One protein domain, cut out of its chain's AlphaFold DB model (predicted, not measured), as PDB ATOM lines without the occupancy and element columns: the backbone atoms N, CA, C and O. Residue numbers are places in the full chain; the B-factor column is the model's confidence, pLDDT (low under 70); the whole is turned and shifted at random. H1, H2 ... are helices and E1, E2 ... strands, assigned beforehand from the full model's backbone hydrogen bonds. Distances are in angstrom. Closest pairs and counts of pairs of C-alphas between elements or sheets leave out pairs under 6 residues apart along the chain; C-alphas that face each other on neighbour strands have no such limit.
ATOM      1  N   VAL A  17      -0.184  68.375 157.417       37.06
ATOM      2  CA  VAL A  17      -1.640  68.510 157.564       37.06
ATOM      3  C   VAL A  17      -1.932  69.379 158.789       37.06
ATOM      4  O   VAL A  17      -1.355  69.163 159.853       37.06
ATOM      5  N   TYR A  18      -2.831  70.348 158.640       49.22
ATOM      6  CA  TYR A  18      -3.163  71.348 159.657       49.22
ATOM      7  C   TYR A  18      -4.220  70.817 160.629       49.22
ATOM      8  O   TYR A  18      -5.177  70.172 160.203       49.22
ATOM      9  N   THR A  19      -4.099  71.135 161.925       34.81
ATOM     10  CA  THR A  19      -5.160  70.884 162.917       34.81
ATOM     11  C   THR A  19      -5.415  72.126 163.781       34.81
ATOM     12  O   THR A  19      -4.523  72.587 164.477       34.81
ATOM     13  N   LEU A  20      -6.654  72.632 163.688       35.31
ATOM     14  CA  LEU A  20      -7.421  73.523 164.582       35.31
ATOM     15  C   LEU A  20      -6.689  74.648 165.342       35.31
ATOM     16  O   LEU A  20      -6.074  74.414 166.377       35.31
ATOM     17  N   ILE A  21      -6.966  75.900 164.949       43.34
ATOM     18  CA  ILE A  21      -6.782  77.074 165.817       43.34
ATOM     19  C   ILE A  21      -8.148  77.582 166.280       43.34
ATOM     20  O   ILE A  21      -8.985  77.993 165.476       43.34
ATOM     21  N   TRP A  22      -8.362  77.572 167.594       36.72
ATOM     22  CA  TRP A  22      -9.441  78.308 168.246       36.72
ATOM     23  C   TRP A  22      -8.965  79.735 168.517       36.72
ATOM     24  O   TRP A  22      -8.162  79.957 169.417       36.72
ATOM     25  N   ALA A  23      -9.473  80.720 167.780       43.34
ATOM     26  CA  ALA A  23      -9.297  82.123 168.147       43.34
ATOM     27  C   ALA A  23     -10.573  82.906 167.832       43.34
ATOM     28  O   ALA A  23     -10.812  83.323 166.705       43.34
ATOM     29  N   ILE A  24     -11.402  83.104 168.857       40.84
ATOM     30  CA  ILE A  24     -12.672  83.839 168.756       40.84
ATOM     31  C   ILE A  24     -12.454  85.372 168.742       40.84
ATOM     32  O   ILE A  24     -13.400  86.100 168.486       40.84
ATOM     33  N   ASN A  25     -11.232  85.895 168.934       49.56
ATOM     34  CA  ASN A  25     -11.005  87.338 169.158       49.56
ATOM     35  C   ASN A  25      -9.789  87.967 168.432       49.56
ATOM     36  O   ASN A  25      -9.297  89.004 168.873       49.56
ATOM     37  N   ALA A  26      -9.291  87.389 167.334       62.09
ATOM     38  CA  ALA A  26      -8.205  87.985 166.536       62.09
ATOM     39  C   ALA A  26      -8.683  88.331 165.112       62.09
ATOM     40  O   ALA A  26      -9.533  87.614 164.581       62.09
ATOM     41  N   PRO A  27      -8.142  89.383 164.459       72.88
ATOM     42  CA  PRO A  27      -8.437  89.652 163.054       72.88
ATOM     43  C   PRO A  27      -8.108  88.428 162.192       72.88
ATOM     44  O   PRO A  27      -7.006  87.882 162.281       72.88
ATOM     45  N   LEU A  28      -9.047  88.011 161.342       76.31
ATOM     46  CA  LEU A  28      -8.972  86.751 160.592       76.31
ATOM     47  C   LEU A  28      -7.717  86.651 159.714       76.31
ATOM     48  O   LEU A  28      -7.088  85.600 159.651       76.31
ATOM     49  N   LYS A  29      -7.263  87.771 159.143       78.44
ATOM     50  CA  LYS A  29      -5.996  87.840 158.395       78.44
ATOM     51  C   LYS A  29      -4.778  87.416 159.225       78.44
ATOM     52  O   LYS A  29      -3.876  86.769 158.709       78.44
ATOM     53  N   HIS A  30      -4.724  87.774 160.507       77.38
ATOM     54  CA  HIS A  30      -3.628  87.358 161.390       77.38
ATOM     55  C   HIS A  30      -3.756  85.897 161.797       77.38
ATOM     56  O   HIS A  30      -2.750  85.205 161.919       77.38
ATOM     57  N   LEU A  31      -4.988  85.412 161.946       77.94
ATOM     58  CA  LEU A  31      -5.251  84.014 162.252       77.94
ATOM     59  C   LEU A  31      -4.771  83.083 161.127       77.94
ATOM     60  O   LEU A  31      -4.051  82.127 161.408       77.94
ATOM     61  N   GLY A  32      -5.110  83.390 159.870       76.06
ATOM     62  CA  GLY A  32      -4.650  82.618 158.709       76.06
ATOM     63  C   GLY A  32      -3.129  82.640 158.563       76.06
ATOM     64  O   GLY A  32      -2.491  81.594 158.457       76.06
ATOM     65  N   TYR A  33      -2.525  83.824 158.696       81.56
ATOM     66  CA  TYR A  33      -1.071  83.980 158.710       81.56
ATOM     67  C   TYR A  33      -0.396  83.114 159.791       81.56
ATOM     68  O   TYR A  33       0.518  82.339 159.503       81.56
ATOM     69  N   LYS A  34      -0.874  83.194 161.038       80.19
ATOM     70  CA  LYS A  34      -0.307  82.450 162.169       80.19
ATOM     71  C   LYS A  34      -0.452  80.938 161.991       80.19
ATOM     72  O   LYS A  34       0.477  80.206 162.320       80.19
ATOM     73  N   ALA A  35      -1.564  80.477 161.413       78.69
ATOM     74  CA  ALA A  35      -1.770  79.063 161.106       78.69
ATOM     75  C   ALA A  35      -0.676  78.496 160.199       78.69
ATOM     76  O   ALA A  35      -0.197  77.382 160.423       78.69
ATOM     77  N   VAL A  36      -0.249  79.267 159.200       80.00
ATOM     78  CA  VAL A  36       0.840  78.878 158.300       80.00
ATOM     79  C   VAL A  36       2.190  78.959 159.007       80.00
ATOM     80  O   VAL A  36       2.945  77.988 158.985       80.00
ATOM     81  N   VAL A  37       2.486  80.079 159.668       82.06
ATOM     82  CA  VAL A  37       3.806  80.330 160.269       82.06
ATOM     83  C   VAL A  37       4.179  79.314 161.339       82.06
ATOM     84  O   VAL A  37       5.318  78.858 161.350       82.06
ATOM     85  N   VAL A  38       3.246  78.922 162.207       80.12
ATOM     86  CA  VAL A  38       3.535  77.943 163.267       80.12
ATOM     87  C   VAL A  38       3.986  76.610 162.658       80.12
ATOM     88  O   VAL A  38       5.015  76.069 163.040       80.12
ATOM     89  N   ASN A  39       3.308  76.140 161.607       81.56
ATOM     90  CA  ASN A  39       3.700  74.908 160.914       81.56
ATOM     91  C   ASN A  39       5.035  75.036 160.162       81.56
ATOM     92  O   ASN A  39       5.796  74.068 160.084       81.56
ATOM     93  N   LEU A  40       5.321  76.216 159.602       81.31
ATOM     94  CA  LEU A  40       6.615  76.509 158.984       81.31
ATOM     95  C   LEU A  40       7.749  76.524 160.014       81.31
ATOM     96  O   LEU A  40       8.849  76.077 159.696       81.31
ATOM     97  N   SER A  41       7.486  76.996 161.235       83.56
ATOM     98  CA  SER A  41       8.456  77.003 162.334       83.56
ATOM     99  C   SER A  41       8.912  75.584 162.675       83.56
ATOM    100  O   SER A  41      10.112  75.317 162.685       83.56
ATOM    101  N   ASP A  42       7.976  74.647 162.832       82.62
ATOM    102  CA  ASP A  42       8.314  73.239 163.046       82.62
ATOM    103  C   ASP A  42       9.156  72.655 161.897       82.62
ATOM    104  O   ASP A  42      10.060  71.854 162.117       82.62
ATOM    105  N   LEU A  43       8.826  72.992 160.641       82.38
ATOM    106  CA  LEU A  43       9.562  72.487 159.477       82.38
ATOM    107  C   LEU A  43      10.984  73.045 159.452       82.38
ATOM    108  O   LEU A  43      11.924  72.295 159.200       82.38
ATOM    109  N   ALA A  44      11.150  74.322 159.790       83.31
ATOM    110  CA  ALA A  44      12.461  74.930 159.963       83.31
ATOM    111  C   ALA A  44      13.249  74.264 161.107       83.31
ATOM    112  O   ALA A  44      14.443  74.011 160.955       83.31
ATOM    113  N   ALA A  45      12.595  73.892 162.214       84.38
ATOM    114  CA  ALA A  45      13.220  73.123 163.292       84.38
ATOM    115  C   ALA A  45      13.595  71.690 162.878       84.38
ATOM    116  O   ALA A  45      14.545  71.121 163.406       84.38
ATOM    117  N   MET A  46      12.912  71.118 161.887       83.25
ATOM    118  CA  MET A  46      13.305  69.859 161.241       83.25
ATOM    119  C   MET A  46      14.348  70.053 160.131       83.25
ATOM    120  O   MET A  46      14.733  69.072 159.495       83.25
ATOM    121  N   ASN A  47      14.807  71.290 159.897       81.12
ATOM    122  CA  ASN A  47      15.668  71.677 158.780       81.12
ATOM    123  C   ASN A  47      15.099  71.224 157.411       81.12
ATOM    124  O   ASN A  47      15.838  70.869 156.498       81.12
ATOM    125  N   ALA A  48      13.769  71.198 157.275       77.50
ATOM    126  CA  ALA A  48      13.050  70.726 156.093       77.50
ATOM    127  C   ALA A  48      12.604  71.886 155.186       77.50
ATOM    128  O   ALA A  48      12.358  73.001 155.652       77.50
ATOM    129  N   VAL A  49      12.434  71.609 153.888       74.06
ATOM    130  CA  VAL A  49      11.890  72.582 152.924       74.06
ATOM    131  C   VAL A  49      10.407  72.294 152.678       74.06
ATOM    132  O   VAL A  49      10.077  71.219 152.168       74.06
ATOM    133  N   PRO A  50       9.495  73.227 153.006       72.25
ATOM    134  CA  PRO A  50       8.082  73.072 152.685       72.25
ATOM    135  C   PRO A  50       7.879  73.112 151.166       72.25
ATOM    136  O   PRO A  50       8.333  74.040 150.500       72.25
ATOM    137  N   SER A  51       7.164  72.133 150.612       72.75
ATOM    138  CA  SER A  51       6.802  72.113 149.185       72.75
ATOM    139  C   SER A  51       5.341  72.477 148.937       72.75
ATOM    140  O   SER A  51       5.016  73.098 147.927       72.75
ATOM    141  N   GLN A  52       4.452  72.067 149.842       74.31
ATOM    142  CA  GLN A  52       3.006  72.195 149.708       74.31
ATOM    143  C   GLN A  52       2.360  72.386 151.080       74.31
ATOM    144  O   GLN A  52       2.862  71.906 152.097       74.31
ATOM    145  N   ILE A  53       1.218  73.071 151.081       70.69
ATOM    146  CA  ILE A  53       0.399  73.367 152.255       70.69
ATOM    147  C   ILE A  53      -1.024  72.875 151.967       70.69
ATOM    148  O   ILE A  53      -1.585  73.198 150.921       70.69
ATOM    149  N   LEU A  54      -1.605  72.091 152.882       75.69
ATOM    150  CA  LEU A  54      -2.990  71.620 152.794       75.69
ATOM    151  C   LEU A  54      -3.844  72.226 153.909       75.69
ATOM    152  O   LEU A  54      -3.795  71.768 155.047       75.69
ATOM    153  N   VAL A  55      -4.693  73.193 153.576       73.38
ATOM    154  CA  VAL A  55      -5.573  73.844 154.553       73.38
ATOM    155  C   VAL A  55      -6.895  73.076 154.684       73.38
ATOM    156  O   VAL A  55      -7.601  72.861 153.701       73.38
ATOM    157  N   SER A  56      -7.247  72.679 155.911       76.69
ATOM    158  CA  SER A  56      -8.545  72.078 156.251       76.69
ATOM    159  C   SER A  56      -9.293  72.984 157.224       76.69
ATOM    160  O   SER A  56      -8.810  73.244 158.327       76.69
ATOM    161  N   LEU A  57     -10.480  73.453 156.833       76.31
ATOM    162  CA  LEU A  57     -11.286  74.397 157.609       76.31
ATOM    163  C   LEU A  57     -12.594  73.750 158.062       76.31
ATOM    164  O   LEU A  57     -13.291  73.106 157.281       76.31
ATOM    165  N   ALA A  58     -12.951  73.981 159.322       78.88
ATOM    166  CA  ALA A  58     -14.258  73.661 159.872       78.88
ATOM    167  C   ALA A  58     -14.864  74.943 160.446       78.88
ATOM    168  O   ALA A  58     -14.258  75.595 161.293       78.88
ATOM    169  N   ALA A  59     -16.054  75.311 159.980       77.19
ATOM    170  CA  ALA A  59     -16.724  76.536 160.392       77.19
ATOM    171  C   ALA A  59     -18.240  76.337 160.485       77.19
ATOM    172  O   ALA A  59     -18.827  75.503 159.797       77.19
ATOM    173  N   SER A  60     -18.872  77.118 161.361       79.88
ATOM    174  CA  SER A  60     -20.330  77.166 161.481       79.88
ATOM    175  C   SER A  60     -20.949  77.860 160.267       79.88
ATOM    176  O   SER A  60     -20.347  78.763 159.692       79.88
ATOM    177  N   ASN A  61     -22.199  77.524 159.939       77.50
ATOM    178  CA  ASN A  61     -22.972  78.173 158.870       77.50
ATOM    179  C   ASN A  61     -23.215  79.682 159.081       77.50
ATOM    180  O   ASN A  61     -23.760  80.344 158.205       77.50
ATOM    181  N   ARG A  62     -22.847  80.218 160.249       79.25
ATOM    182  CA  ARG A  62     -22.913  81.646 160.579       79.25
ATOM    183  C   ARG A  62     -21.685  82.434 160.117       79.25
ATOM    184  O   ARG A  62     -21.699  83.654 160.241       79.25
ATOM    185  N   PHE A  63     -20.628  81.768 159.648       77.00
ATOM    186  CA  PHE A  63     -19.439  82.450 159.145       77.00
ATOM    187  C   PHE A  63     -19.671  82.943 157.709       77.00
ATOM    188  O   PHE A  63     -20.002  82.128 156.845       77.00
ATOM    189  N   PRO A  64     -19.519  84.255 157.449       82.94
ATOM    190  CA  PRO A  64     -19.674  84.813 156.110       82.94
ATOM    191  C   PRO A  64     -18.544  84.337 155.185       82.94
ATOM    192  O   PRO A  64     -17.463  83.976 155.656       82.94
ATOM    193  N   VAL A  65     -18.772  84.331 153.869       82.25
ATOM    194  CA  VAL A  65     -17.778  83.834 152.896       82.25
ATOM    195  C   VAL A  65     -16.520  84.708 152.912       82.25
ATOM    196  O   VAL A  65     -15.396  84.211 152.864       82.25
ATOM    197  N   GLU A  66     -16.722  86.006 153.103       83.88
ATOM    198  CA  GLU A  66     -15.704  87.044 153.220       83.88
ATOM    199  C   GLU A  66     -14.726  86.755 154.369       83.88
ATOM    200  O   GLU A  66     -13.538  87.049 154.267       83.88
ATOM    201  N   ALA A  67     -15.186  86.107 155.447       78.44
ATOM    202  CA  ALA A  67     -14.312  85.699 156.546       78.44
ATOM    203  C   ALA A  67     -13.273  84.658 156.099       78.44
ATOM    204  O   ALA A  67     -12.132  84.682 156.563       78.44
ATOM    205  N   PHE A  68     -13.640  83.754 155.186       80.38
ATOM    206  CA  PHE A  68     -12.689  82.797 154.623       80.38
ATOM    207  C   PHE A  68     -11.712  83.478 153.669       80.38
ATOM    208  O   PHE A  68     -10.526  83.164 153.709       80.38
ATOM    209  N   GLU A  69     -12.166  84.440 152.864       80.81
ATOM    210  CA  GLU A  69     -11.272  85.236 152.014       80.81
ATOM    211  C   GLU A  69     -10.237  85.999 152.847       80.81
ATOM    212  O   GLU A  69      -9.061  86.041 152.489       80.81
ATOM    213  N   GLU A  70     -10.638  86.553 153.995       79.00
ATOM    214  CA  GLU A  70      -9.707  87.191 154.922       79.00
ATOM    215  C   GLU A  70      -8.701  86.213 155.531       79.00
ATOM    216  O   GLU A  70      -7.523  86.562 155.639       79.00
ATOM    217  N   LEU A  71      -9.133  85.005 155.906       76.00
ATOM    218  CA  LEU A  71      -8.231  83.954 156.387       76.00
ATOM    219  C   LEU A  71      -7.170  83.625 155.329       76.00
ATOM    220  O   LEU A  71      -5.978  83.714 155.623       76.00
ATOM    221  N   TYR A  72      -7.588  83.347 154.090       75.06
ATOM    222  CA  TYR A  72      -6.672  83.042 152.986       75.06
ATOM    223  C   TYR A  72      -5.763  84.225 152.624       75.06
ATOM    224  O   TYR A  72      -4.577  84.043 152.366       75.06
ATOM    225  N   ALA A  73      -6.273  85.460 152.648       77.19
ATOM    226  CA  ALA A  73      -5.480  86.652 152.340       77.19
ATOM    227  C   ALA A  73      -4.349  86.911 153.352       77.19
ATOM    228  O   ALA A  73      -3.379  87.605 153.034       77.19
ATOM    229  N   GLY A  74      -4.470  86.388 154.575       66.19
ATOM    230  CA  GLY A  74      -3.413  86.429 155.580       66.19
ATOM    231  C   GLY A  74      -2.162  85.645 155.180       66.19
ATOM    232  O   GLY A  74      -1.050  86.077 155.475       66.19
ATOM    233  N   GLU A  75      -2.334  84.528 154.474       61.19
ATOM    234  CA  GLU A  75      -1.268  83.569 154.153       61.19
ATOM    235  C   GLU A  75      -0.219  84.146 153.189       61.19
ATOM    236  O   GLU A  75       0.963  83.821 153.275       61.19
ATOM    237  N   THR A  76      -0.619  85.049 152.289       54.16
ATOM    238  CA  THR A  76       0.227  85.524 151.180       54.16
ATOM    239  C   THR A  76       1.285  86.553 151.595       54.16
ATOM    240  O   THR A  76       2.173  86.878 150.807       54.16
ATOM    241  N   LYS A  77       1.196  87.123 152.803       53.00
ATOM    242  CA  LYS A  77       2.019  88.269 153.218       53.00
ATOM    243  C   LYS A  77       3.030  87.876 154.296       53.00
ATOM    244  O   LYS A  77       2.920  88.309 155.436       53.00
ATOM    245  N   MET A  78       4.025  87.079 153.909       54.19
ATOM    246  CA  MET A  78       5.185  86.770 154.753       54.19
ATOM    247  C   MET A  78       6.145  87.963 154.768       54.19
ATOM    248  O   MET A  78       6.720  88.313 153.738       54.19
ATOM    249  N   THR A  79       6.278  88.636 155.911       46.81
ATOM    250  CA  THR A  79       7.293  89.678 156.097       46.81
ATOM    251  C   THR A  79       8.598  89.037 156.543       46.81
ATOM    252  O   THR A  79       8.614  88.213 157.446       46.81
ATOM    253  N   SER A  80       9.690  89.401 155.875       42.03
ATOM    254  CA  SER A  80      11.052  89.026 156.242       42.03
ATOM    255  C   SER A  80      11.630  90.101 157.168       42.03
ATOM    256  O   SER A  80      12.179  91.095 156.687       42.03
ATOM    257  N   GLY A  81      11.463  89.947 158.480       45.84
ATOM    258  CA  GLY A  81      11.885  90.892 159.512       45.84
ATOM    259  C   GLY A  81      12.506  90.168 160.707       45.84
ATOM    260  O   GLY A  81      11.911  90.055 161.774       45.84
ATOM    261  N   CYS A  82      13.742  89.689 160.550       44.56
ATOM    262  CA  CYS A  82      14.396  88.826 161.534       44.56
ATOM    263  C   CYS A  82      14.795  89.588 162.818       44.56
ATOM    264  O   CYS A  82      15.957  89.956 162.985       44.56
ATOM    265  N   ASN A  83      13.855  89.802 163.748       54.59
ATOM    266  CA  ASN A  83      14.211  89.989 165.158       54.59
ATOM    267  C   ASN A  83      14.366  88.610 165.816       54.59
ATOM    268  O   ASN A  83      13.726  87.665 165.352       54.59
ATOM    269  N   ARG A  84      15.214  88.444 166.841       64.62
ATOM    270  CA  ARG A  84      15.678  87.124 167.349       64.62
ATOM    271  C   ARG A  84      15.392  86.867 168.836       64.62
ATOM    272  O   ARG A  84      16.023  86.002 169.433       64.62
ATOM    273  N   ASP A  85      14.408  87.554 169.402       77.00
ATOM    274  CA  ASP A  85      14.157  87.517 170.851       77.00
ATOM    275  C   ASP A  85      13.053  86.535 171.267       77.00
ATOM    276  O   ASP A  85      12.264  86.083 170.424       77.00
ATOM    277  N   LEU A  86      13.011  86.231 172.569       77.25
ATOM    278  CA  LEU A  86      12.031  85.376 173.250       77.25
ATOM    279  C   LEU A  86      11.107  86.175 174.182       77.25
ATOM    280  O   LEU A  86      11.464  87.243 174.677       77.25
ATOM    281  N   GLY A  87       9.914  85.638 174.437       72.44
ATOM    282  CA  GLY A  87       8.920  86.178 175.365       72.44
ATOM    283  C   GLY A  87       8.080  87.331 174.808       72.44
ATOM    284  O   GLY A  87       7.193  87.836 175.499       72.44
ATOM    285  N   GLY A  88       8.314  87.749 173.560       73.00
ATOM    286  CA  GLY A  88       7.580  88.845 172.928       73.00
ATOM    287  C   GLY A  88       6.110  88.495 172.699       73.00
ATOM    288  O   GLY A  88       5.232  89.280 173.046       73.00
ATOM    289  N   ALA A  89       5.824  87.298 172.184       74.25
ATOM    290  CA  ALA A  89       4.450  86.839 171.972       74.25
ATOM    291  C   ALA A  89       3.662  86.788 173.300       74.25
ATOM    292  O   ALA A  89       2.612  87.423 173.448       74.25
ATOM    293  N   TYR A  90       4.241  86.154 174.323       78.94
ATOM    294  CA  TYR A  90       3.646  86.049 175.658       78.94
ATOM    295  C   TYR A  90       3.363  87.406 176.314       78.94
ATOM    296  O   TYR A  90       2.282  87.618 176.878       78.94
ATOM    297  N   MET A  91       4.294  88.359 176.213       79.50
ATOM    298  CA  MET A  91       4.071  89.714 176.720       79.50
ATOM    299  C   MET A  91       2.973  90.445 175.944       79.50
ATOM    300  O   MET A  91       2.198  91.191 176.543       79.50
ATOM    301  N   GLY A  92       2.836  90.184 174.643       71.44
ATOM    302  CA  GLY A  92       1.803  90.779 173.794       71.44
ATOM    303  C   GLY A  92       0.422  90.282 174.172       71.44
ATOM    304  O   GLY A  92      -0.507  91.077 174.341       71.44
ATOM    305  N   LEU A  93       0.307  88.974 174.398       73.75
ATOM    306  CA  LEU A  93      -0.902  88.360 174.926       73.75
ATOM    307  C   LEU A  93      -1.236  88.889 176.323       73.75
ATOM    308  O   LEU A  93      -2.379  89.261 176.570       73.75
ATOM    309  N   THR A  94      -0.254  88.968 177.224       68.88
ATOM    310  CA  THR A  94      -0.462  89.429 178.607       68.88
ATOM    311  C   THR A  94      -0.900  90.892 178.654       68.88
ATOM    312  O   THR A  94      -1.835  91.231 179.383       68.88
ATOM    313  N   ASN A  95      -0.272  91.756 177.852       70.00
ATOM    314  CA  ASN A  95      -0.643  93.164 177.747       70.00
ATOM    315  C   ASN A  95      -2.053  93.320 177.161       70.00
ATOM    316  O   ASN A  95      -2.890  94.016 177.738       70.00
ATOM    317  N   THR A  96      -2.354  92.598 176.075       60.84
ATOM    318  CA  THR A  96      -3.695  92.584 175.473       60.84
ATOM    319  C   THR A  96      -4.732  92.095 176.481       60.84
ATOM    320  O   THR A  96      -5.705  92.789 176.747       60.84
ATOM    321  N   GLY A  97      -4.499  90.948 177.120       56.16
ATOM    322  CA  GLY A  97      -5.413  90.331 178.079       56.16
ATOM    323  C   GLY A  97      -5.694  91.211 179.296       56.16
ATOM    324  O   GLY A  97      -6.859  91.407 179.640       56.16
ATOM    325  N   LYS A  98      -4.664  91.805 179.917       58.28
ATOM    326  CA  LYS A  98      -4.843  92.734 181.049       58.28
ATOM    327  C   LYS A  98      -5.643  93.969 180.636       58.28
ATOM    328  O   LYS A  98      -6.572  94.354 181.345       58.28
ATOM    329  N   ARG A  99      -5.340  94.563 179.479       59.50
ATOM    330  CA  ARG A  99      -6.041  95.765 179.007       59.50
ATOM    331  C   ARG A  99      -7.474  95.475 178.586       59.50
ATOM    332  O   ARG A  99      -8.366  96.220 178.969       59.50
ATOM    333  N   THR A 100      -7.732  94.375 177.883       50.09
ATOM    334  CA  THR A 100      -9.092  93.966 177.512       50.09
ATOM    335  C   THR A 100      -9.914  93.578 178.749       50.09
ATOM    336  O   THR A 100     -11.077  93.966 178.849       50.09
ATOM    337  N   CYS A 101      -9.326  92.897 179.741       50.94
ATOM    338  CA  CYS A 101     -10.005  92.568 181.000       50.94
ATOM    339  C   CYS A 101     -10.433  93.824 181.783       50.94
ATOM    340  O   CYS A 101     -11.541  93.863 182.315       50.94
ATOM    341  N   CYS A 102      -9.603  94.874 181.807       46.91
ATOM    342  CA  CYS A 102      -9.962  96.164 182.411       46.91
ATOM    343  C   CYS A 102     -11.141  96.857 181.702       46.91
ATOM    344  O   CYS A 102     -11.861  97.636 182.329       46.91
ATOM    345  N   LEU A 103     -11.360  96.572 180.414       44.03
ATOM    346  CA  LEU A 103     -12.446  97.151 179.619       44.03
ATOM    347  C   LEU A 103     -13.756  96.375 179.783       44.03
ATOM    348  O   LEU A 103     -14.805  97.002 179.846       44.03
ATOM    349  N   PHE A 104     -13.716  95.052 179.976       44.66
ATOM    350  CA  PHE A 104     -14.921  94.244 180.223       44.66
ATOM    351  C   PHE A 104     -15.691  94.632 181.500       44.66
ATOM    352  O   PHE A 104     -16.885  94.354 181.600       44.66
ATOM    353  N   GLY A 105     -15.048  95.307 182.461       49.44
ATOM    354  CA  GLY A 105     -15.710  95.854 183.653       49.44
ATOM    355  C   GLY A 105     -16.510  97.145 183.416       49.44
ATOM    356  O   GLY A 105     -17.287  97.546 184.283       49.44
ATOM    357  N   LYS A 106     -16.348  97.811 182.266       44.91
ATOM    358  CA  LYS A 106     -17.088  99.023 181.882       44.91
ATOM    359  C   LYS A 106     -17.944  98.690 180.660       44.91
ATOM    360  O   LYS A 106     -17.442  98.149 179.687       44.91
ATOM    361  N   SER A 107     -19.245  98.968 180.698       37.25
ATOM    362  CA  SER A 107     -20.162  98.574 179.619       37.25
ATOM    363  C   SER A 107     -19.743  99.169 178.266       37.25
ATOM    364  O   SER A 107     -19.938 100.361 178.024       37.25
ATOM    365  N   GLY A 108     -19.185  98.339 177.385       46.38
ATOM    366  CA  GLY A 108     -18.846  98.696 176.009       46.38
ATOM    367  C   GLY A 108     -17.595  97.972 175.516       46.38
ATOM    368  O   GLY A 108     -16.588  97.919 176.215       46.38
ATOM    369  N   TYR A 109     -17.647  97.429 174.295       44.06
ATOM    370  CA  TYR A 109     -16.459  96.958 173.579       44.06
ATOM    371  C   TYR A 109     -15.574  98.167 173.246       44.06
ATOM    372  O   TYR A 109     -15.721  98.784 172.196       44.06
ATOM    373  N   MET A 110     -14.682  98.541 174.158       45.31
ATOM    374  CA  MET A 110     -13.592  99.464 173.860       45.31
ATOM    375  C   MET A 110     -12.401  98.652 173.351       45.31
ATOM    376  O   MET A 110     -12.021  97.650 173.957       45.31
ATOM    377  N   GLN A 111     -11.819  99.068 172.226       53.50
ATOM    378  CA  GLN A 111     -10.493  98.594 171.841       53.50
ATOM    379  C   GLN A 111      -9.470  99.265 172.768       53.50
ATOM    380  O   GLN A 111      -9.577 100.472 172.986       53.50
ATOM    381  N   PRO A 112      -8.517  98.522 173.356       57.59
ATOM    382  CA  PRO A 112      -7.475  99.133 174.166       57.59
ATOM    383  C   PRO A 112      -6.655 100.130 173.349       57.59
ATOM    384  O   PRO A 112      -6.367  99.875 172.181       57.59
ATOM    385  N   GLU A 113      -6.215 101.221 173.973       55.97
ATOM    386  CA  GLU A 113      -5.132 102.025 173.411       55.97
ATOM    387  C   GLU A 113      -3.858 101.166 173.395       55.97
ATOM    388  O   GLU A 113      -3.416 100.643 174.423       55.97
ATOM    389  N   MET A 114      -3.323 100.953 172.193       62.72
ATOM    390  CA  MET A 114      -2.188 100.061 171.914       62.72
ATOM    391  C   MET A 114      -0.946 100.816 171.420       62.72
ATOM    392  O   MET A 114       0.057 100.194 171.076       62.72
ATOM    393  N   GLU A 115      -1.010 102.146 171.387       67.00
ATOM    394  CA  GLU A 115       0.074 103.005 170.919       67.00
ATOM    395  C   GLU A 115       1.338 102.770 171.767       67.00
ATOM    396  O   GLU A 115       1.275 102.738 172.997       67.00
ATOM    397  N   GLY A 116       2.470 102.511 171.105       70.06
ATOM    398  CA  GLY A 116       3.745 102.176 171.754       70.06
ATOM    399  C   GLY A 116       4.014 100.680 171.986       70.06
ATOM    400  O   GLY A 116       5.129 100.335 172.360       70.06
ATOM    401  N   TYR A 117       3.056  99.782 171.716       74.69
ATOM    402  CA  TYR A 117       3.221  98.321 171.888       74.69
ATOM    403  C   TYR A 117       3.268  97.550 170.565       74.69
ATOM    404  O   TYR A 117       3.104  96.326 170.547       74.69
ATOM    405  N   ASP A 118       3.498  98.253 169.455       78.69
ATOM    406  CA  ASP A 118       3.439  97.691 168.105       78.69
ATOM    407  C   ASP A 118       4.338  96.467 167.941       78.69
ATOM    408  O   ASP A 118       3.909  95.472 167.362       78.69
ATOM    409  N   TYR A 119       5.550  96.497 168.499       81.69
ATOM    410  CA  TYR A 119       6.481  95.374 168.416       81.69
ATOM    411  C   TYR A 119       5.903  94.105 169.050       81.69
ATOM    412  O   TYR A 119       5.824  93.054 168.417       81.69
ATOM    413  N   ILE A 120       5.454  94.199 170.297       79.56
ATOM    414  CA  ILE A 120       5.017  93.041 171.081       79.56
ATOM    415  C   ILE A 120       3.678  92.500 170.550       79.56
ATOM    416  O   ILE A 120       3.456  91.289 170.489       79.56
ATOM    417  N   LEU A 121       2.797  93.386 170.080       78.75
ATOM    418  CA  LEU A 121       1.559  92.990 169.409       78.75
ATOM    419  C   LEU A 121       1.829  92.309 168.069       78.75
ATOM    420  O   LEU A 121       1.198  91.298 167.755       78.75
ATOM    421  N   GLN A 122       2.791  92.815 167.293       78.38
ATOM    422  CA  GLN A 122       3.233  92.151 166.072       78.38
ATOM    423  C   GLN A 122       3.814  90.774 166.375       78.38
ATOM    424  O   GLN A 122       3.454  89.831 165.685       78.38
ATOM    425  N   ARG A 123       4.606  90.605 167.440       79.12
ATOM    426  CA  ARG A 123       5.123  89.285 167.841       79.12
ATOM    427  C   ARG A 123       4.003  88.276 168.125       79.12
ATOM    428  O   ARG A 123       4.132  87.123 167.735       79.12
ATOM    429  N   GLN A 124       2.892  88.708 168.727       80.75
ATOM    430  CA  GLN A 124       1.747  87.830 169.009       80.75
ATOM    431  C   GLN A 124       0.884  87.518 167.772       80.75
ATOM    432  O   GLN A 124       0.393  86.393 167.617       80.75
ATOM    433  N   LEU A 125       0.636  88.525 166.926       76.00
ATOM    434  CA  LEU A 125      -0.307  88.448 165.798       76.00
ATOM    435  C   LEU A 125       0.351  88.033 164.480       76.00
ATOM    436  O   LEU A 125      -0.303  87.464 163.609       76.00
ATOM    437  N   LYS A 126       1.630  88.350 164.319       79.06
ATOM    438  CA  LYS A 126       2.441  88.092 163.133       79.06
ATOM    439  C   LYS A 126       3.826  87.579 163.542       79.06
ATOM    440  O   LYS A 126       4.822  88.267 163.321       79.06
ATOM    441  N   PRO A 127       3.912  86.383 164.148       78.25
ATOM    442  CA  PRO A 127       5.209  85.773 164.390       78.25
ATOM    443  C   PRO A 127       5.930  85.502 163.063       78.25
ATOM    444  O   PRO A 127       5.322  85.455 161.994       78.25
ATOM    445  N   GLU A 128       7.239  85.302 163.115       80.44
ATOM    446  CA  GLU A 128       8.035  84.990 161.928       80.44
ATOM    447  C   GLU A 128       8.775  83.677 162.151       80.44
ATOM    448  O   GLU A 128       9.493  83.530 163.144       80.44
ATOM    449  N   ALA A 129       8.591  82.726 161.234       79.31
ATOM    450  CA  ALA A 129       9.324  81.468 161.248       79.31
ATOM    451  C   ALA A 129      10.753  81.691 160.742       79.31
ATOM    452  O   ALA A 129      10.974  82.383 159.748       79.31
ATOM    453  N   ARG A 130      11.730  81.058 161.400       79.50
ATOM    454  CA  ARG A 130      13.156  81.120 161.034       79.50
ATOM    455  C   ARG A 130      13.484  80.240 159.823       79.50
ATOM    456  O   ARG A 130      14.291  79.321 159.913       79.50
ATOM    457  N   THR A 131      12.860  80.504 158.677       75.69
ATOM    458  CA  THR A 131      13.135  79.773 157.423       75.69
ATOM    459  C   THR A 131      14.540  80.044 156.873       75.69
ATOM    460  O   THR A 131      15.035  79.280 156.052       75.69
ATOM    461  N   ASP A 132      15.192  81.114 157.334       81.81
ATOM    462  CA  ASP A 132      16.579  81.491 157.035       81.81
ATOM    463  C   ASP A 132      17.619  80.570 157.691       81.81
ATOM    464  O   ASP A 132      18.777  80.558 157.275       81.81
ATOM    465  N   ILE A 133      17.221  79.796 158.708       83.19
ATOM    466  CA  ILE A 133      18.165  79.064 159.555       83.19
ATOM    467  C   ILE A 133      19.002  78.053 158.783       83.19
ATOM    468  O   ILE A 133      20.180  77.882 159.078       83.19
ATOM    469  N   ARG A 134      18.408  77.419 157.769       82.44
ATOM    470  CA  ARG A 134      19.099  76.458 156.917       82.44
ATOM    471  C   ARG A 134      20.265  77.122 156.194       82.44
ATOM    472  O   ARG A 134      21.391  76.652 156.309       82.44
ATOM    473  N   THR A 135      20.000  78.236 155.514       83.94
ATOM    474  CA  THR A 135      21.025  79.001 154.798       83.94
ATOM    475  C   THR A 135      22.111  79.479 155.755       83.94
ATOM    476  O   THR A 135      23.288  79.348 155.454       83.94
ATOM    477  N   THR A 136      21.737  79.957 156.950       86.25
ATOM    478  CA  THR A 136      22.715  80.366 157.973       86.25
ATOM    479  C   THR A 136      23.605  79.205 158.426       86.25
ATOM    480  O   THR A 136      24.808  79.385 158.584       86.25
ATOM    481  N   LEU A 137      23.044  78.011 158.639       86.56
ATOM    482  CA  LEU A 137      23.819  76.828 159.030       86.56
ATOM    483  C   LEU A 137      24.757  76.364 157.907       86.56
ATOM    484  O   LEU A 137      25.904  76.024 158.188       86.56
ATOM    485  N   GLU A 138      24.293  76.396 156.654       86.81
ATOM    486  CA  GLU A 138      25.094  76.072 155.465       86.81
ATOM    487  C   GLU A 138      26.256  77.064 155.275       86.81
ATOM    488  O   GLU A 138      27.386  76.646 155.039       86.81
ATOM    489  N   GLU A 139      26.016  78.369 155.441       89.31
ATOM    490  CA  GLU A 139      27.051  79.413 155.361       89.31
ATOM    491  C   GLU A 139      28.117  79.287 156.459       89.31
ATOM    492  O   GLU A 139      29.279  79.632 156.241       89.31
ATOM    493  N   MET A 140      27.726  78.805 157.640       87.69
ATOM    494  CA  MET A 140      28.624  78.617 158.781       87.69
ATOM    495  C   MET A 140      29.301  77.237 158.800       87.69
ATOM    496  O   MET A 140      30.097  76.988 159.703       87.69
ATOM    497  N   ASP A 141      28.994  76.357 157.838       86.75
ATOM    498  CA  ASP A 141      29.447  74.957 157.792       86.75
ATOM    499  C   ASP A 141      29.129  74.181 159.090       86.75
ATOM    500  O   ASP A 141      29.907  73.362 159.583       86.75
ATOM    501  N   ILE A 142      27.966  74.466 159.692       87.38
ATOM    502  CA  ILE A 142      27.525  73.854 160.951       87.38
ATOM    503  C   ILE A 142      26.502  72.760 160.667       87.38
ATOM    504  O   ILE A 142      25.400  73.020 160.183       87.38
ATOM    505  N   VAL A 143      26.814  71.536 161.100       85.56
ATOM    506  CA  VAL A 143      25.836  70.443 161.169       85.56
ATOM    507  C   VAL A 143      25.265  70.373 162.590       85.56
ATOM    508  O   VAL A 143      25.994  70.033 163.531       85.56
ATOM    509  N   PRO A 144      23.979  70.705 162.794       87.06
ATOM    510  CA  PRO A 144      23.372  70.662 164.113       87.06
ATOM    511  C   PRO A 144      23.187  69.214 164.579       87.06
ATOM    512  O   PRO A 144      22.739  68.344 163.837       87.06
ATOM    513  N   THR A 145      23.479  68.956 165.850       86.56
ATOM    514  CA  THR A 145      23.247  67.655 166.489       86.56
ATOM    515  C   THR A 145      21.762  67.452 166.796       86.56
ATOM    516  O   THR A 145      21.237  66.342 166.667       86.56
ATOM    517  N   SER A 146      21.076  68.519 167.214       85.81
ATOM    518  CA  SER A 146      19.634  68.524 167.461       85.81
ATOM    519  C   SER A 146      19.044  69.916 167.272       85.81
ATOM    520  O   SER A 146      19.692  70.916 167.583       85.81
ATOM    521  N   MET A 147      17.796  69.960 166.815       88.81
ATOM    522  CA  MET A 147      17.013  71.178 166.632       88.81
ATOM    523  C   MET A 147      15.582  70.951 167.129       88.81
ATOM    524  O   MET A 147      15.059  69.842 167.009       88.81
ATOM    525  N   ILE A 148      14.976  71.983 167.710       88.12
ATOM    526  CA  ILE A 148      13.593  71.974 168.207       88.12
ATOM    527  C   ILE A 148      13.043  73.401 168.149       88.12
ATOM    528  O   ILE A 148      13.784  74.352 168.406       88.12
ATOM    529  N   ASP A 149      11.784  73.578 167.767       88.88
ATOM    530  CA  ASP A 149      11.120  74.875 167.832       88.88
ATOM    531  C   ASP A 149      10.658  75.185 169.266       88.88
ATOM    532  O   ASP A 149      10.519  74.292 170.096       88.88
ATOM    533  N   ILE A 150      10.461  76.467 169.570       87.00
ATOM    534  CA  ILE A 150       9.934  76.942 170.851       87.00
ATOM    535  C   ILE A 150       8.457  77.274 170.670       87.00
ATOM    536  O   ILE A 150       8.112  78.363 170.198       87.00
ATOM    537  N   SER A 151       7.607  76.325 171.071       82.06
ATOM    538  CA  SER A 151       6.148  76.421 170.973       82.06
ATOM    539  C   SER A 151       5.495  76.669 172.336       82.06
ATOM    540  O   SER A 151       4.768  77.652 172.477       82.06
ATOM    541  N   ASP A 152       5.848  75.869 173.348       80.94
ATOM    542  CA  ASP A 152       5.292  75.916 174.714       80.94
ATOM    543  C   ASP A 152       6.188  76.670 175.718       80.94
ATOM    544  O   ASP A 152       5.866  76.793 176.902       80.94
ATOM    545  N   GLY A 153       7.328  77.179 175.249       87.06
ATOM    546  CA  GLY A 153       8.290  77.952 176.032       87.06
ATOM    547  C   GLY A 153       9.646  77.276 176.186       87.06
ATOM    548  O   GLY A 153       9.768  76.051 176.209       87.06
ATOM    549  N   LEU A 154      10.693  78.098 176.300       89.19
ATOM    550  CA  LEU A 154      12.088  77.655 176.337       89.19
ATOM    551  C   LEU A 154      12.340  76.588 177.416       89.19
ATOM    552  O   LEU A 154      13.043  75.613 177.162       89.19
ATOM    553  N   ALA A 155      11.757  76.742 178.607       90.81
ATOM    554  CA  ALA A 155      11.927  75.782 179.695       90.81
ATOM    555  C   ALA A 155      11.327  74.405 179.361       90.81
ATOM    556  O   ALA A 155      11.959  73.384 179.630       90.81
ATOM    557  N   SER A 156      10.142  74.379 178.743       89.75
ATOM    558  CA  SER A 156       9.465  73.143 178.330       89.75
ATOM    559  C   SER A 156      10.291  72.389 177.284       89.75
ATOM    560  O   SER A 156      10.584  71.203 177.440       89.75
ATOM    561  N   GLU A 157      10.782  73.098 176.268       89.94
ATOM    562  CA  GLU A 157      11.538  72.473 175.179       89.94
ATOM    563  C   GLU A 157      12.929  72.000 175.597       89.94
ATOM    564  O   GLU A 157      13.403  70.961 175.133       89.94
ATOM    565  N   ILE A 158      13.578  72.700 176.534       90.00
ATOM    566  CA  ILE A 158      14.814  72.213 177.157       90.00
ATOM    567  C   ILE A 158      14.561  70.892 177.897       90.00
ATOM    568  O   ILE A 158      15.388  69.984 177.817       90.00
ATOM    569  N   LEU A 159      13.427  70.751 178.591       90.12
ATOM    570  CA  LEU A 159      13.071  69.497 179.261       90.12
ATOM    571  C   LEU A 159      12.800  68.378 178.250       90.12
ATOM    572  O   LEU A 159      13.283  67.263 178.451       90.12
ATOM    573  N   HIS A 160      12.117  68.667 177.139       89.06
ATOM    574  CA  HIS A 160      11.943  67.707 176.044       89.06
ATOM    575  C   HIS A 160      13.284  67.253 175.460       89.06
ATOM    576  O   HIS A 160      13.512  66.052 175.293       89.06
ATOM    577  N   LEU A 161      14.200  68.189 175.190       88.31
ATOM    578  CA  LEU A 161      15.550  67.869 174.734       88.31
ATOM    579  C   LEU A 161      16.295  67.026 175.768       88.31
ATOM    580  O   LEU A 161      16.920  66.033 175.399       88.31
ATOM    581  N   SER A 162      16.224  67.390 177.050       90.00
ATOM    582  CA  SER A 162      16.897  66.685 178.144       90.00
ATOM    583  C   SER A 162      16.414  65.246 178.267       90.00
ATOM    584  O   SER A 162      17.236  64.329 178.315       90.00
ATOM    585  N   ASP A 163      15.100  65.017 178.225       90.19
ATOM    586  CA  ASP A 163      14.547  63.671 178.335       90.19
ATOM    587  C   ASP A 163      14.906  62.794 177.127       90.19
ATOM    588  O   ASP A 163      15.241  61.620 177.296       90.19
ATOM    589  N   GLN A 164      14.913  63.344 175.913       88.94
ATOM    590  CA  GLN A 164      15.200  62.556 174.711       88.94
ATOM    591  C   GLN A 164      16.698  62.323 174.480       88.94
ATOM    592  O   GLN A 164      17.089  61.266 173.983       88.94
ATOM    593  N   SER A 165      17.551  63.279 174.850       88.06
ATOM    594  CA  SER A 165      19.009  63.162 174.701       88.06
ATOM    595  C   SER A 165      19.710  62.577 175.928       88.06
ATOM    596  O   SER A 165      20.863  62.160 175.822       88.06
ATOM    597  N   LYS A 166      19.018  62.509 177.075       89.31
ATOM    598  CA  LYS A 166      19.559  62.089 178.378       89.31
ATOM    599  C   LYS A 166      20.753  62.936 178.838       89.31
ATOM    600  O   LYS A 166      21.646  62.433 179.517       89.31
ATOM    601  N   VAL A 167      20.753  64.227 178.492       88.69
ATOM    602  CA  VAL A 167      21.752  65.215 178.939       88.69
ATOM    603  C   VAL A 167      21.109  66.305 179.798       88.69
ATOM    604  O   VAL A 167      19.901  66.532 179.726       88.69
ATOM    605  N   GLY A 168      21.917  66.987 180.610       89.00
ATOM    606  CA  GLY A 168      21.505  68.183 181.348       89.00
ATOM    607  C   GLY A 168      21.856  69.469 180.600       89.00
ATOM    608  O   GLY A 168      22.797  69.492 179.808       89.00
ATOM    609  N   PHE A 169      21.125  70.546 180.889       89.81
ATOM    610  CA  PHE A 169      21.368  71.876 180.328       89.81
ATOM    611  C   PHE A 169      21.641  72.884 181.445       89.81
ATOM    612  O   PHE A 169      20.962  72.883 182.471       89.81
ATOM    613  N   HIS A 170      22.615  73.766 181.224       90.75
ATOM    614  CA  HIS A 170      22.844  74.946 182.053       90.75
ATOM    615  C   HIS A 170      22.409  76.178 181.269       90.75
ATOM    616  O   HIS A 170      22.952  76.454 180.199       90.75
ATOM    617  N   LEU A 171      21.428  76.902 181.803       89.81
ATOM    618  CA  LEU A 171      20.947  78.141 181.216       89.81
ATOM    619  C   LEU A 171      21.515  79.331 181.984       89.81
ATOM    620  O   LEU A 171      21.525  79.341 183.213       89.81
ATOM    621  N   TYR A 172      21.976  80.318 181.229       91.12
ATOM    622  CA  TYR A 172      22.521  81.569 181.733       91.12
ATOM    623  C   TYR A 172      21.523  82.672 181.413       91.12
ATOM    624  O   TYR A 172      21.276  82.948 180.238       91.12
ATOM    625  N   GLU A 173      20.919  83.249 182.447       88.75
ATOM    626  CA  GLU A 173      19.864  84.262 182.332       88.75
ATOM    627  C   GLU A 173      20.312  85.450 181.477       88.75
ATOM    628  O   GLU A 173      19.600  85.889 180.579       88.75
ATOM    629  N   GLU A 174      21.550  85.894 181.676       90.06
ATOM    630  CA  GLU A 174      22.163  87.018 180.977       90.06
ATOM    631  C   GLU A 174      22.400  86.771 179.480       90.06
ATOM    632  O   GLU A 174      22.711  87.704 178.741       90.06
ATOM    633  N   LYS A 175      22.278  85.519 179.021       90.00
ATOM    634  CA  LYS A 175      22.441  85.132 177.612       90.00
ATOM    635  C   LYS A 175      21.115  84.895 176.895       90.00
ATOM    636  O   LYS A 175      21.135  84.603 175.700       90.00
ATOM    637  N   ILE A 176      19.982  84.984 177.593       89.81
ATOM    638  CA  ILE A 176      18.666  84.823 176.971       89.81
ATOM    639  C   ILE A 176      18.375  86.084 176.137       89.81
ATOM    640  O   ILE A 176      18.326  87.177 176.703       89.81
ATOM    641  N   PRO A 177      18.183  85.968 174.808       88.75
ATOM    642  CA  PRO A 177      17.920  87.126 173.963       88.75
ATOM    643  C   PRO A 177      16.509  87.664 174.229       88.75
ATOM    644  O   PRO A 177      15.511  86.973 174.006       88.75
ATOM    645  N   MET A 178      16.435  88.900 174.716       88.19
ATOM    646  CA  MET A 178      15.196  89.610 175.023       88.19
ATOM    647  C   MET A 178      15.251  91.009 174.411       88.19
ATOM    648  O   MET A 178      16.248  91.715 174.553       88.19
ATOM    649  N   ASP A 179      14.165  91.414 173.754       89.31
ATOM    650  CA  ASP A 179      14.042  92.755 173.182       89.31
ATOM    651  C   ASP A 179      13.831  93.799 174.286       89.31
ATOM    652  O   ASP A 179      13.105  93.560 175.256       89.31
ATOM    653  N   THR A 180      14.381  95.000 174.111       88.25
ATOM    654  CA  THR A 180      14.217  96.098 175.073       88.25
ATOM    655  C   THR A 180      12.749  96.466 175.304       88.25
ATOM    656  O   THR A 180      12.356  96.720 176.440       88.25
ATOM    657  N   GLN A 181      11.899  96.465 174.268       84.94
ATOM    658  CA  GLN A 181      10.471  96.763 174.437       84.94
ATOM    659  C   GLN A 181       9.771  95.689 175.269       84.94
ATOM    660  O   GLN A 181       8.897  96.011 176.077       84.94
ATOM    661  N   MET A 182      10.169  94.425 175.100       86.56
ATOM    662  CA  MET A 182       9.646  93.304 175.881       86.56
ATOM    663  C   MET A 182       9.997  93.460 177.363       86.56
ATOM    664  O   MET A 182       9.104  93.345 178.204       86.56
ATOM    665  N   ILE A 183      11.252  93.804 177.667       88.69
ATOM    666  CA  ILE A 183      11.720  94.060 179.036       88.69
ATOM    667  C   ILE A 183      10.933  95.217 179.658       88.69
ATOM    668  O   ILE A 183      10.314  95.035 180.703       88.69
ATOM    669  N   ASN A 184      10.862  96.360 178.971       89.12
ATOM    670  CA  ASN A 184      10.139  97.538 179.457       89.12
ATOM    671  C   ASN A 184       8.662  97.220 179.738       89.12
ATOM    672  O   ASN A 184       8.119  97.596 180.772       89.12
ATOM    673  N   THR A 185       8.012  96.464 178.851       85.75
ATOM    674  CA  THR A 185       6.605  96.073 179.034       85.75
ATOM    675  C   THR A 185       6.429  95.094 180.194       85.75
ATOM    676  O   THR A 185       5.415  95.134 180.891       85.75
ATOM    677  N   ALA A 186       7.391  94.198 180.425       87.12
ATOM    678  CA  ALA A 186       7.366  93.309 181.583       87.12
ATOM    679  C   ALA A 186       7.477  94.108 182.886       87.12
ATOM    680  O   ALA A 186       6.669  93.902 183.795       87.12
ATOM    681  N   GLU A 187       8.389  95.077 182.939       88.12
ATOM    682  CA  GLU A 187       8.565  95.983 184.077       88.12
ATOM    683  C   GLU A 187       7.308  96.824 184.344       88.12
ATOM    684  O   GLU A 187       6.813  96.839 185.472       88.12
ATOM    685  N   GLU A 188       6.713  97.430 183.311       86.12
ATOM    686  CA  GLU A 188       5.445  98.171 183.407       86.12
ATOM    687  C   GLU A 188       4.311  97.319 183.994       86.12
ATOM    688  O   GLU A 188       3.469  97.795 184.762       86.12
ATOM    689  N   LEU A 189       4.284  96.031 183.648       83.19
ATOM    690  CA  LEU A 189       3.277  95.083 184.111       83.19
ATOM    691  C   LEU A 189       3.622  94.424 185.454       83.19
ATOM    692  O   LEU A 189       2.854  93.553 185.888       83.19
ATOM    693  N   ASN A 190       4.709  94.851 186.113       87.00
ATOM    694  CA  ASN A 190       5.281  94.261 187.327       87.00
ATOM    695  C   ASN A 190       5.494  92.742 187.189       87.00
ATOM    696  O   ASN A 190       5.138  91.961 188.074       87.00
ATOM    697  N   PHE A 191       6.019  92.314 186.041       85.88
ATOM    698  CA  PHE A 191       6.264  90.921 185.693       85.88
ATOM    699  C   PHE A 191       7.758  90.682 185.454       85.88
ATOM    700  O   PHE A 191       8.451  91.539 184.916       85.88
ATOM    701  N   ASN A 192       8.266  89.509 185.842       89.00
ATOM    702  CA  ASN A 192       9.670  89.178 185.609       89.00
ATOM    703  C   ASN A 192       9.886  88.822 184.116       89.00
ATOM    704  O   ASN A 192       9.273  87.856 183.644       89.00
ATOM    705  N   PRO A 193      10.753  89.545 183.376       89.19
ATOM    706  CA  PRO A 193      10.965  89.315 181.944       89.19
ATOM    707  C   PRO A 193      11.530  87.921 181.644       89.19
ATOM    708  O   PRO A 193      11.128  87.283 180.676       89.19
ATOM    709  N   VAL A 194      12.371  87.377 182.518       90.56
ATOM    710  CA  VAL A 194      12.955  86.038 182.357       90.56
ATOM    711  C   VAL A 194      11.878  84.971 182.424       90.56
ATOM    712  O   VAL A 194      11.872  84.045 181.622       90.56
ATOM    713  N   ILE A 195      10.909  85.111 183.330       88.62
ATOM    714  CA  ILE A 195       9.784  84.173 183.415       88.62
ATOM    715  C   ILE A 195       8.967  84.196 182.122       88.62
ATOM    716  O   ILE A 195       8.551  83.135 181.658       88.62
ATOM    717  N   ALA A 196       8.783  85.374 181.523       86.75
ATOM    718  CA  ALA A 196       8.120  85.513 180.232       86.75
ATOM    719  C   ALA A 196       8.947  84.918 179.083       86.75
ATOM    720  O   ALA A 196       8.366  84.313 178.195       86.75
ATOM    721  N   ALA A 197      10.277  85.016 179.099       88.69
ATOM    722  CA  ALA A 197      11.124  84.373 178.092       88.69
ATOM    723  C   ALA A 197      11.191  82.840 178.256       88.69
ATOM    724  O   ALA A 197      11.250  82.107 177.271       88.69
ATOM    725  N   LEU A 198      11.159  82.339 179.495       89.06
ATOM    726  CA  LEU A 198      11.237  80.908 179.802       89.06
ATOM    727  C   LEU A 198       9.936  80.162 179.524       89.06
ATOM    728  O   LEU A 198       9.971  79.030 179.049       89.06
ATOM    729  N   ASN A 199       8.805  80.782 179.851       86.81
ATOM    730  CA  ASN A 199       7.478  80.173 179.744       86.81
ATOM    731  C   ASN A 199       6.662  80.760 178.586       86.81
ATOM    732  O   ASN A 199       5.512  80.381 178.387       86.81
ATOM    733  N   GLY A 200       7.227  81.722 177.855       80.31
ATOM    734  CA  GLY A 200       6.574  82.340 176.713       80.31
ATOM    735  C   GLY A 200       6.610  81.425 175.503       80.31
ATOM    736  O   GLY A 200       7.681  81.027 175.053       80.31
ATOM    737  N   GLY A 201       5.424  81.088 175.006       75.56
ATOM    738  CA  GLY A 201       5.235  80.277 173.811       75.56
ATOM    739  C   GLY A 201       5.028  81.101 172.541       75.56
ATOM    740  O   GLY A 201       4.940  82.328 172.576       75.56
ATOM    741  N   GLU A 202       4.908  80.399 171.415       77.50
ATOM    742  CA  GLU A 202       4.553  80.937 170.089       77.50
ATOM    743  C   GLU A 202       5.534  81.965 169.486       77.50
ATOM    744  O   GLU A 202       5.258  82.554 168.438       77.50
ATOM    745  N   ASP A 203       6.715  82.152 170.079       77.88
ATOM    746  CA  ASP A 203       7.742  83.072 169.577       77.88
ATOM    747  C   ASP A 203       8.364  82.633 168.231       77.88
ATOM    748  O   ASP A 203       9.123  83.412 167.632       77.88
ATOM    749  N   CYS A 204       8.037  81.421 167.754       78.38
ATOM    750  CA  CYS A 204       8.517  80.801 166.508       78.38
ATOM    751  C   CYS A 204      10.051  80.828 166.409       78.38
ATOM    752  O   CYS A 204      10.652  81.230 165.407       78.38
ATOM    753  N   ARG A 205      10.698  80.464 167.521       84.62
ATOM    754  CA  ARG A 205      12.158  80.369 167.656       84.62
ATOM    755  C   ARG A 205      12.611  78.927 167.621       84.62
ATOM    756  O   ARG A 205      11.797  78.026 167.731       84.62
ATOM    757  N   ILE A 206      13.913  78.735 167.456       84.38
ATOM    758  CA  ILE A 206      14.521  77.413 167.338       84.38
ATOM    759  C   ILE A 206      15.677  77.328 168.332       84.38
ATOM    760  O   ILE A 206      16.521  78.225 168.380       84.38
ATOM    761  N   ILE A 207      15.721  76.247 169.104       86.19
ATOM    762  CA  ILE A 207      16.895  75.835 169.872       86.19
ATOM    763  C   ILE A 207      17.722  74.932 168.969       86.19
ATOM    764  O   ILE A 207      17.219  73.949 168.425       86.19
ATOM    765  N   ILE A 208      19.003  75.256 168.834       87.62
ATOM    766  CA  ILE A 208      19.965  74.472 168.064       87.62
ATOM    767  C   ILE A 208      21.079  74.061 169.007       87.62
ATOM    768  O   ILE A 208      21.662  74.898 169.695       87.62
ATOM    769  N   TYR A 209      21.388  72.773 169.020       86.69
ATOM    770  CA  TYR A 209      22.561  72.251 169.695       86.69
ATOM    771  C   TYR A 209      23.526  71.686 168.661       86.69
ATOM    772  O   TYR A 209      23.145  70.903 167.791       86.69
ATOM    773  N   HIS A 210      24.787  72.072 168.785       85.38
ATOM    774  CA  HIS A 210      25.902  71.602 167.978       85.38
ATOM    775  C   HIS A 210      27.103  71.415 168.906       85.38
ATOM    776  O   HIS A 210      27.286  72.184 169.853       85.38
TER     777      HIS A 210
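This is residues 17 to 210 of the 213 residues of the protein "AIRS domain-containing protein" of Abscondita terminalis (UniProt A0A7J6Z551). A cluster of crossed helices, H3, H4, H7 and H8, is set off from a small two-stranded ribbon, E1 and E2, and joined to it by the tight link from H8 to E2; the ribbon has residues 38 to 45 of H1 over one side and H6, which touches H8 of the cluster, over the other. H2 packs on residues 28 to 36 of H1, H5 lies near one end of the long axis, and the loop after H3 lies at the other. The printed part has 194 residues, with eight named helices and two antiparallel strands in the order H1 H2 H3 H4 H5 E1 H6 H7 H8 E2; the class is mostly helix. The whole is compact, with a radius of gyration of the C-alphas of 18.1 A, and spans 54 by 43 by 29 A.

H1, residues 28 to 45, touches H2, residues 65 to 75, with residues 28 to 36 alone; they run the same way at a steep tilt of 36 degrees, only just past shallow, and their closest C-alphas, of Lys 29 and Gly 74, are 4.1 A apart. H3, residues 88 to 104, touches H4, residues 118 to 125, with residues 88 to 93 alone, about perpendicular at 87 degrees; the closest C-alphas, of Ala 89 and Gln 124, are 4.1 A apart. H5, residues 133 to 139, touches no helix; it is close to H1 but not clearly touching, with the closest C-alphas, of Ala 44 and Ile 133, 7.1 A apart. E1, residues 146 to 150, and E2, residues 205 to 209, are antiparallel neighbours at 158 degrees, with N 150 and O 205 at 2.8 A and N 207 and O 148 at 2.8 A, within hydrogen-bond range. The closest C-alphas of H1 and E1, of Ala 45 and Ile 148, are 5.1 A apart. H6, residues 154 to 165, has its closest C-alpha to E1 at Glu 157, 6.4 A from that of Ile 150. H7, residues 180 to 188, touches H3, with the C-alphas of Gly 88 and Met 182 closest at 5.7 A. H8, residues 193 to 199, touches H6, with the C-alphas of Leu 154 and Leu 198 closest at 4.8 A. Every O i to N i+4 pair is within hydrogen-bond range in H3, H4, H5, H6, H7 and H8; H1 has 13 of 14 and H2 6 of 7.

H1 begins at C-alpha 28 (-8.972, 86.751, 160.592) and is 26.2 A long; H3 is 24.3 A, H2 16.6 A and H6 16.1 A. E2 ends at C-alpha 209 (22.561, 72.251, 169.695).

The C-alphas of Ser 107 and Asp 141 are the two farthest apart, 59.1 A. The printed part has no cut. The links H1 to H2, H2 to H3, H3 to H4 and H6 to H7 are long. The mean pLDDT of the printed part is 75.7, and residues 17 to 26, 74 to 84, 94 and 96 to 115 are under 70.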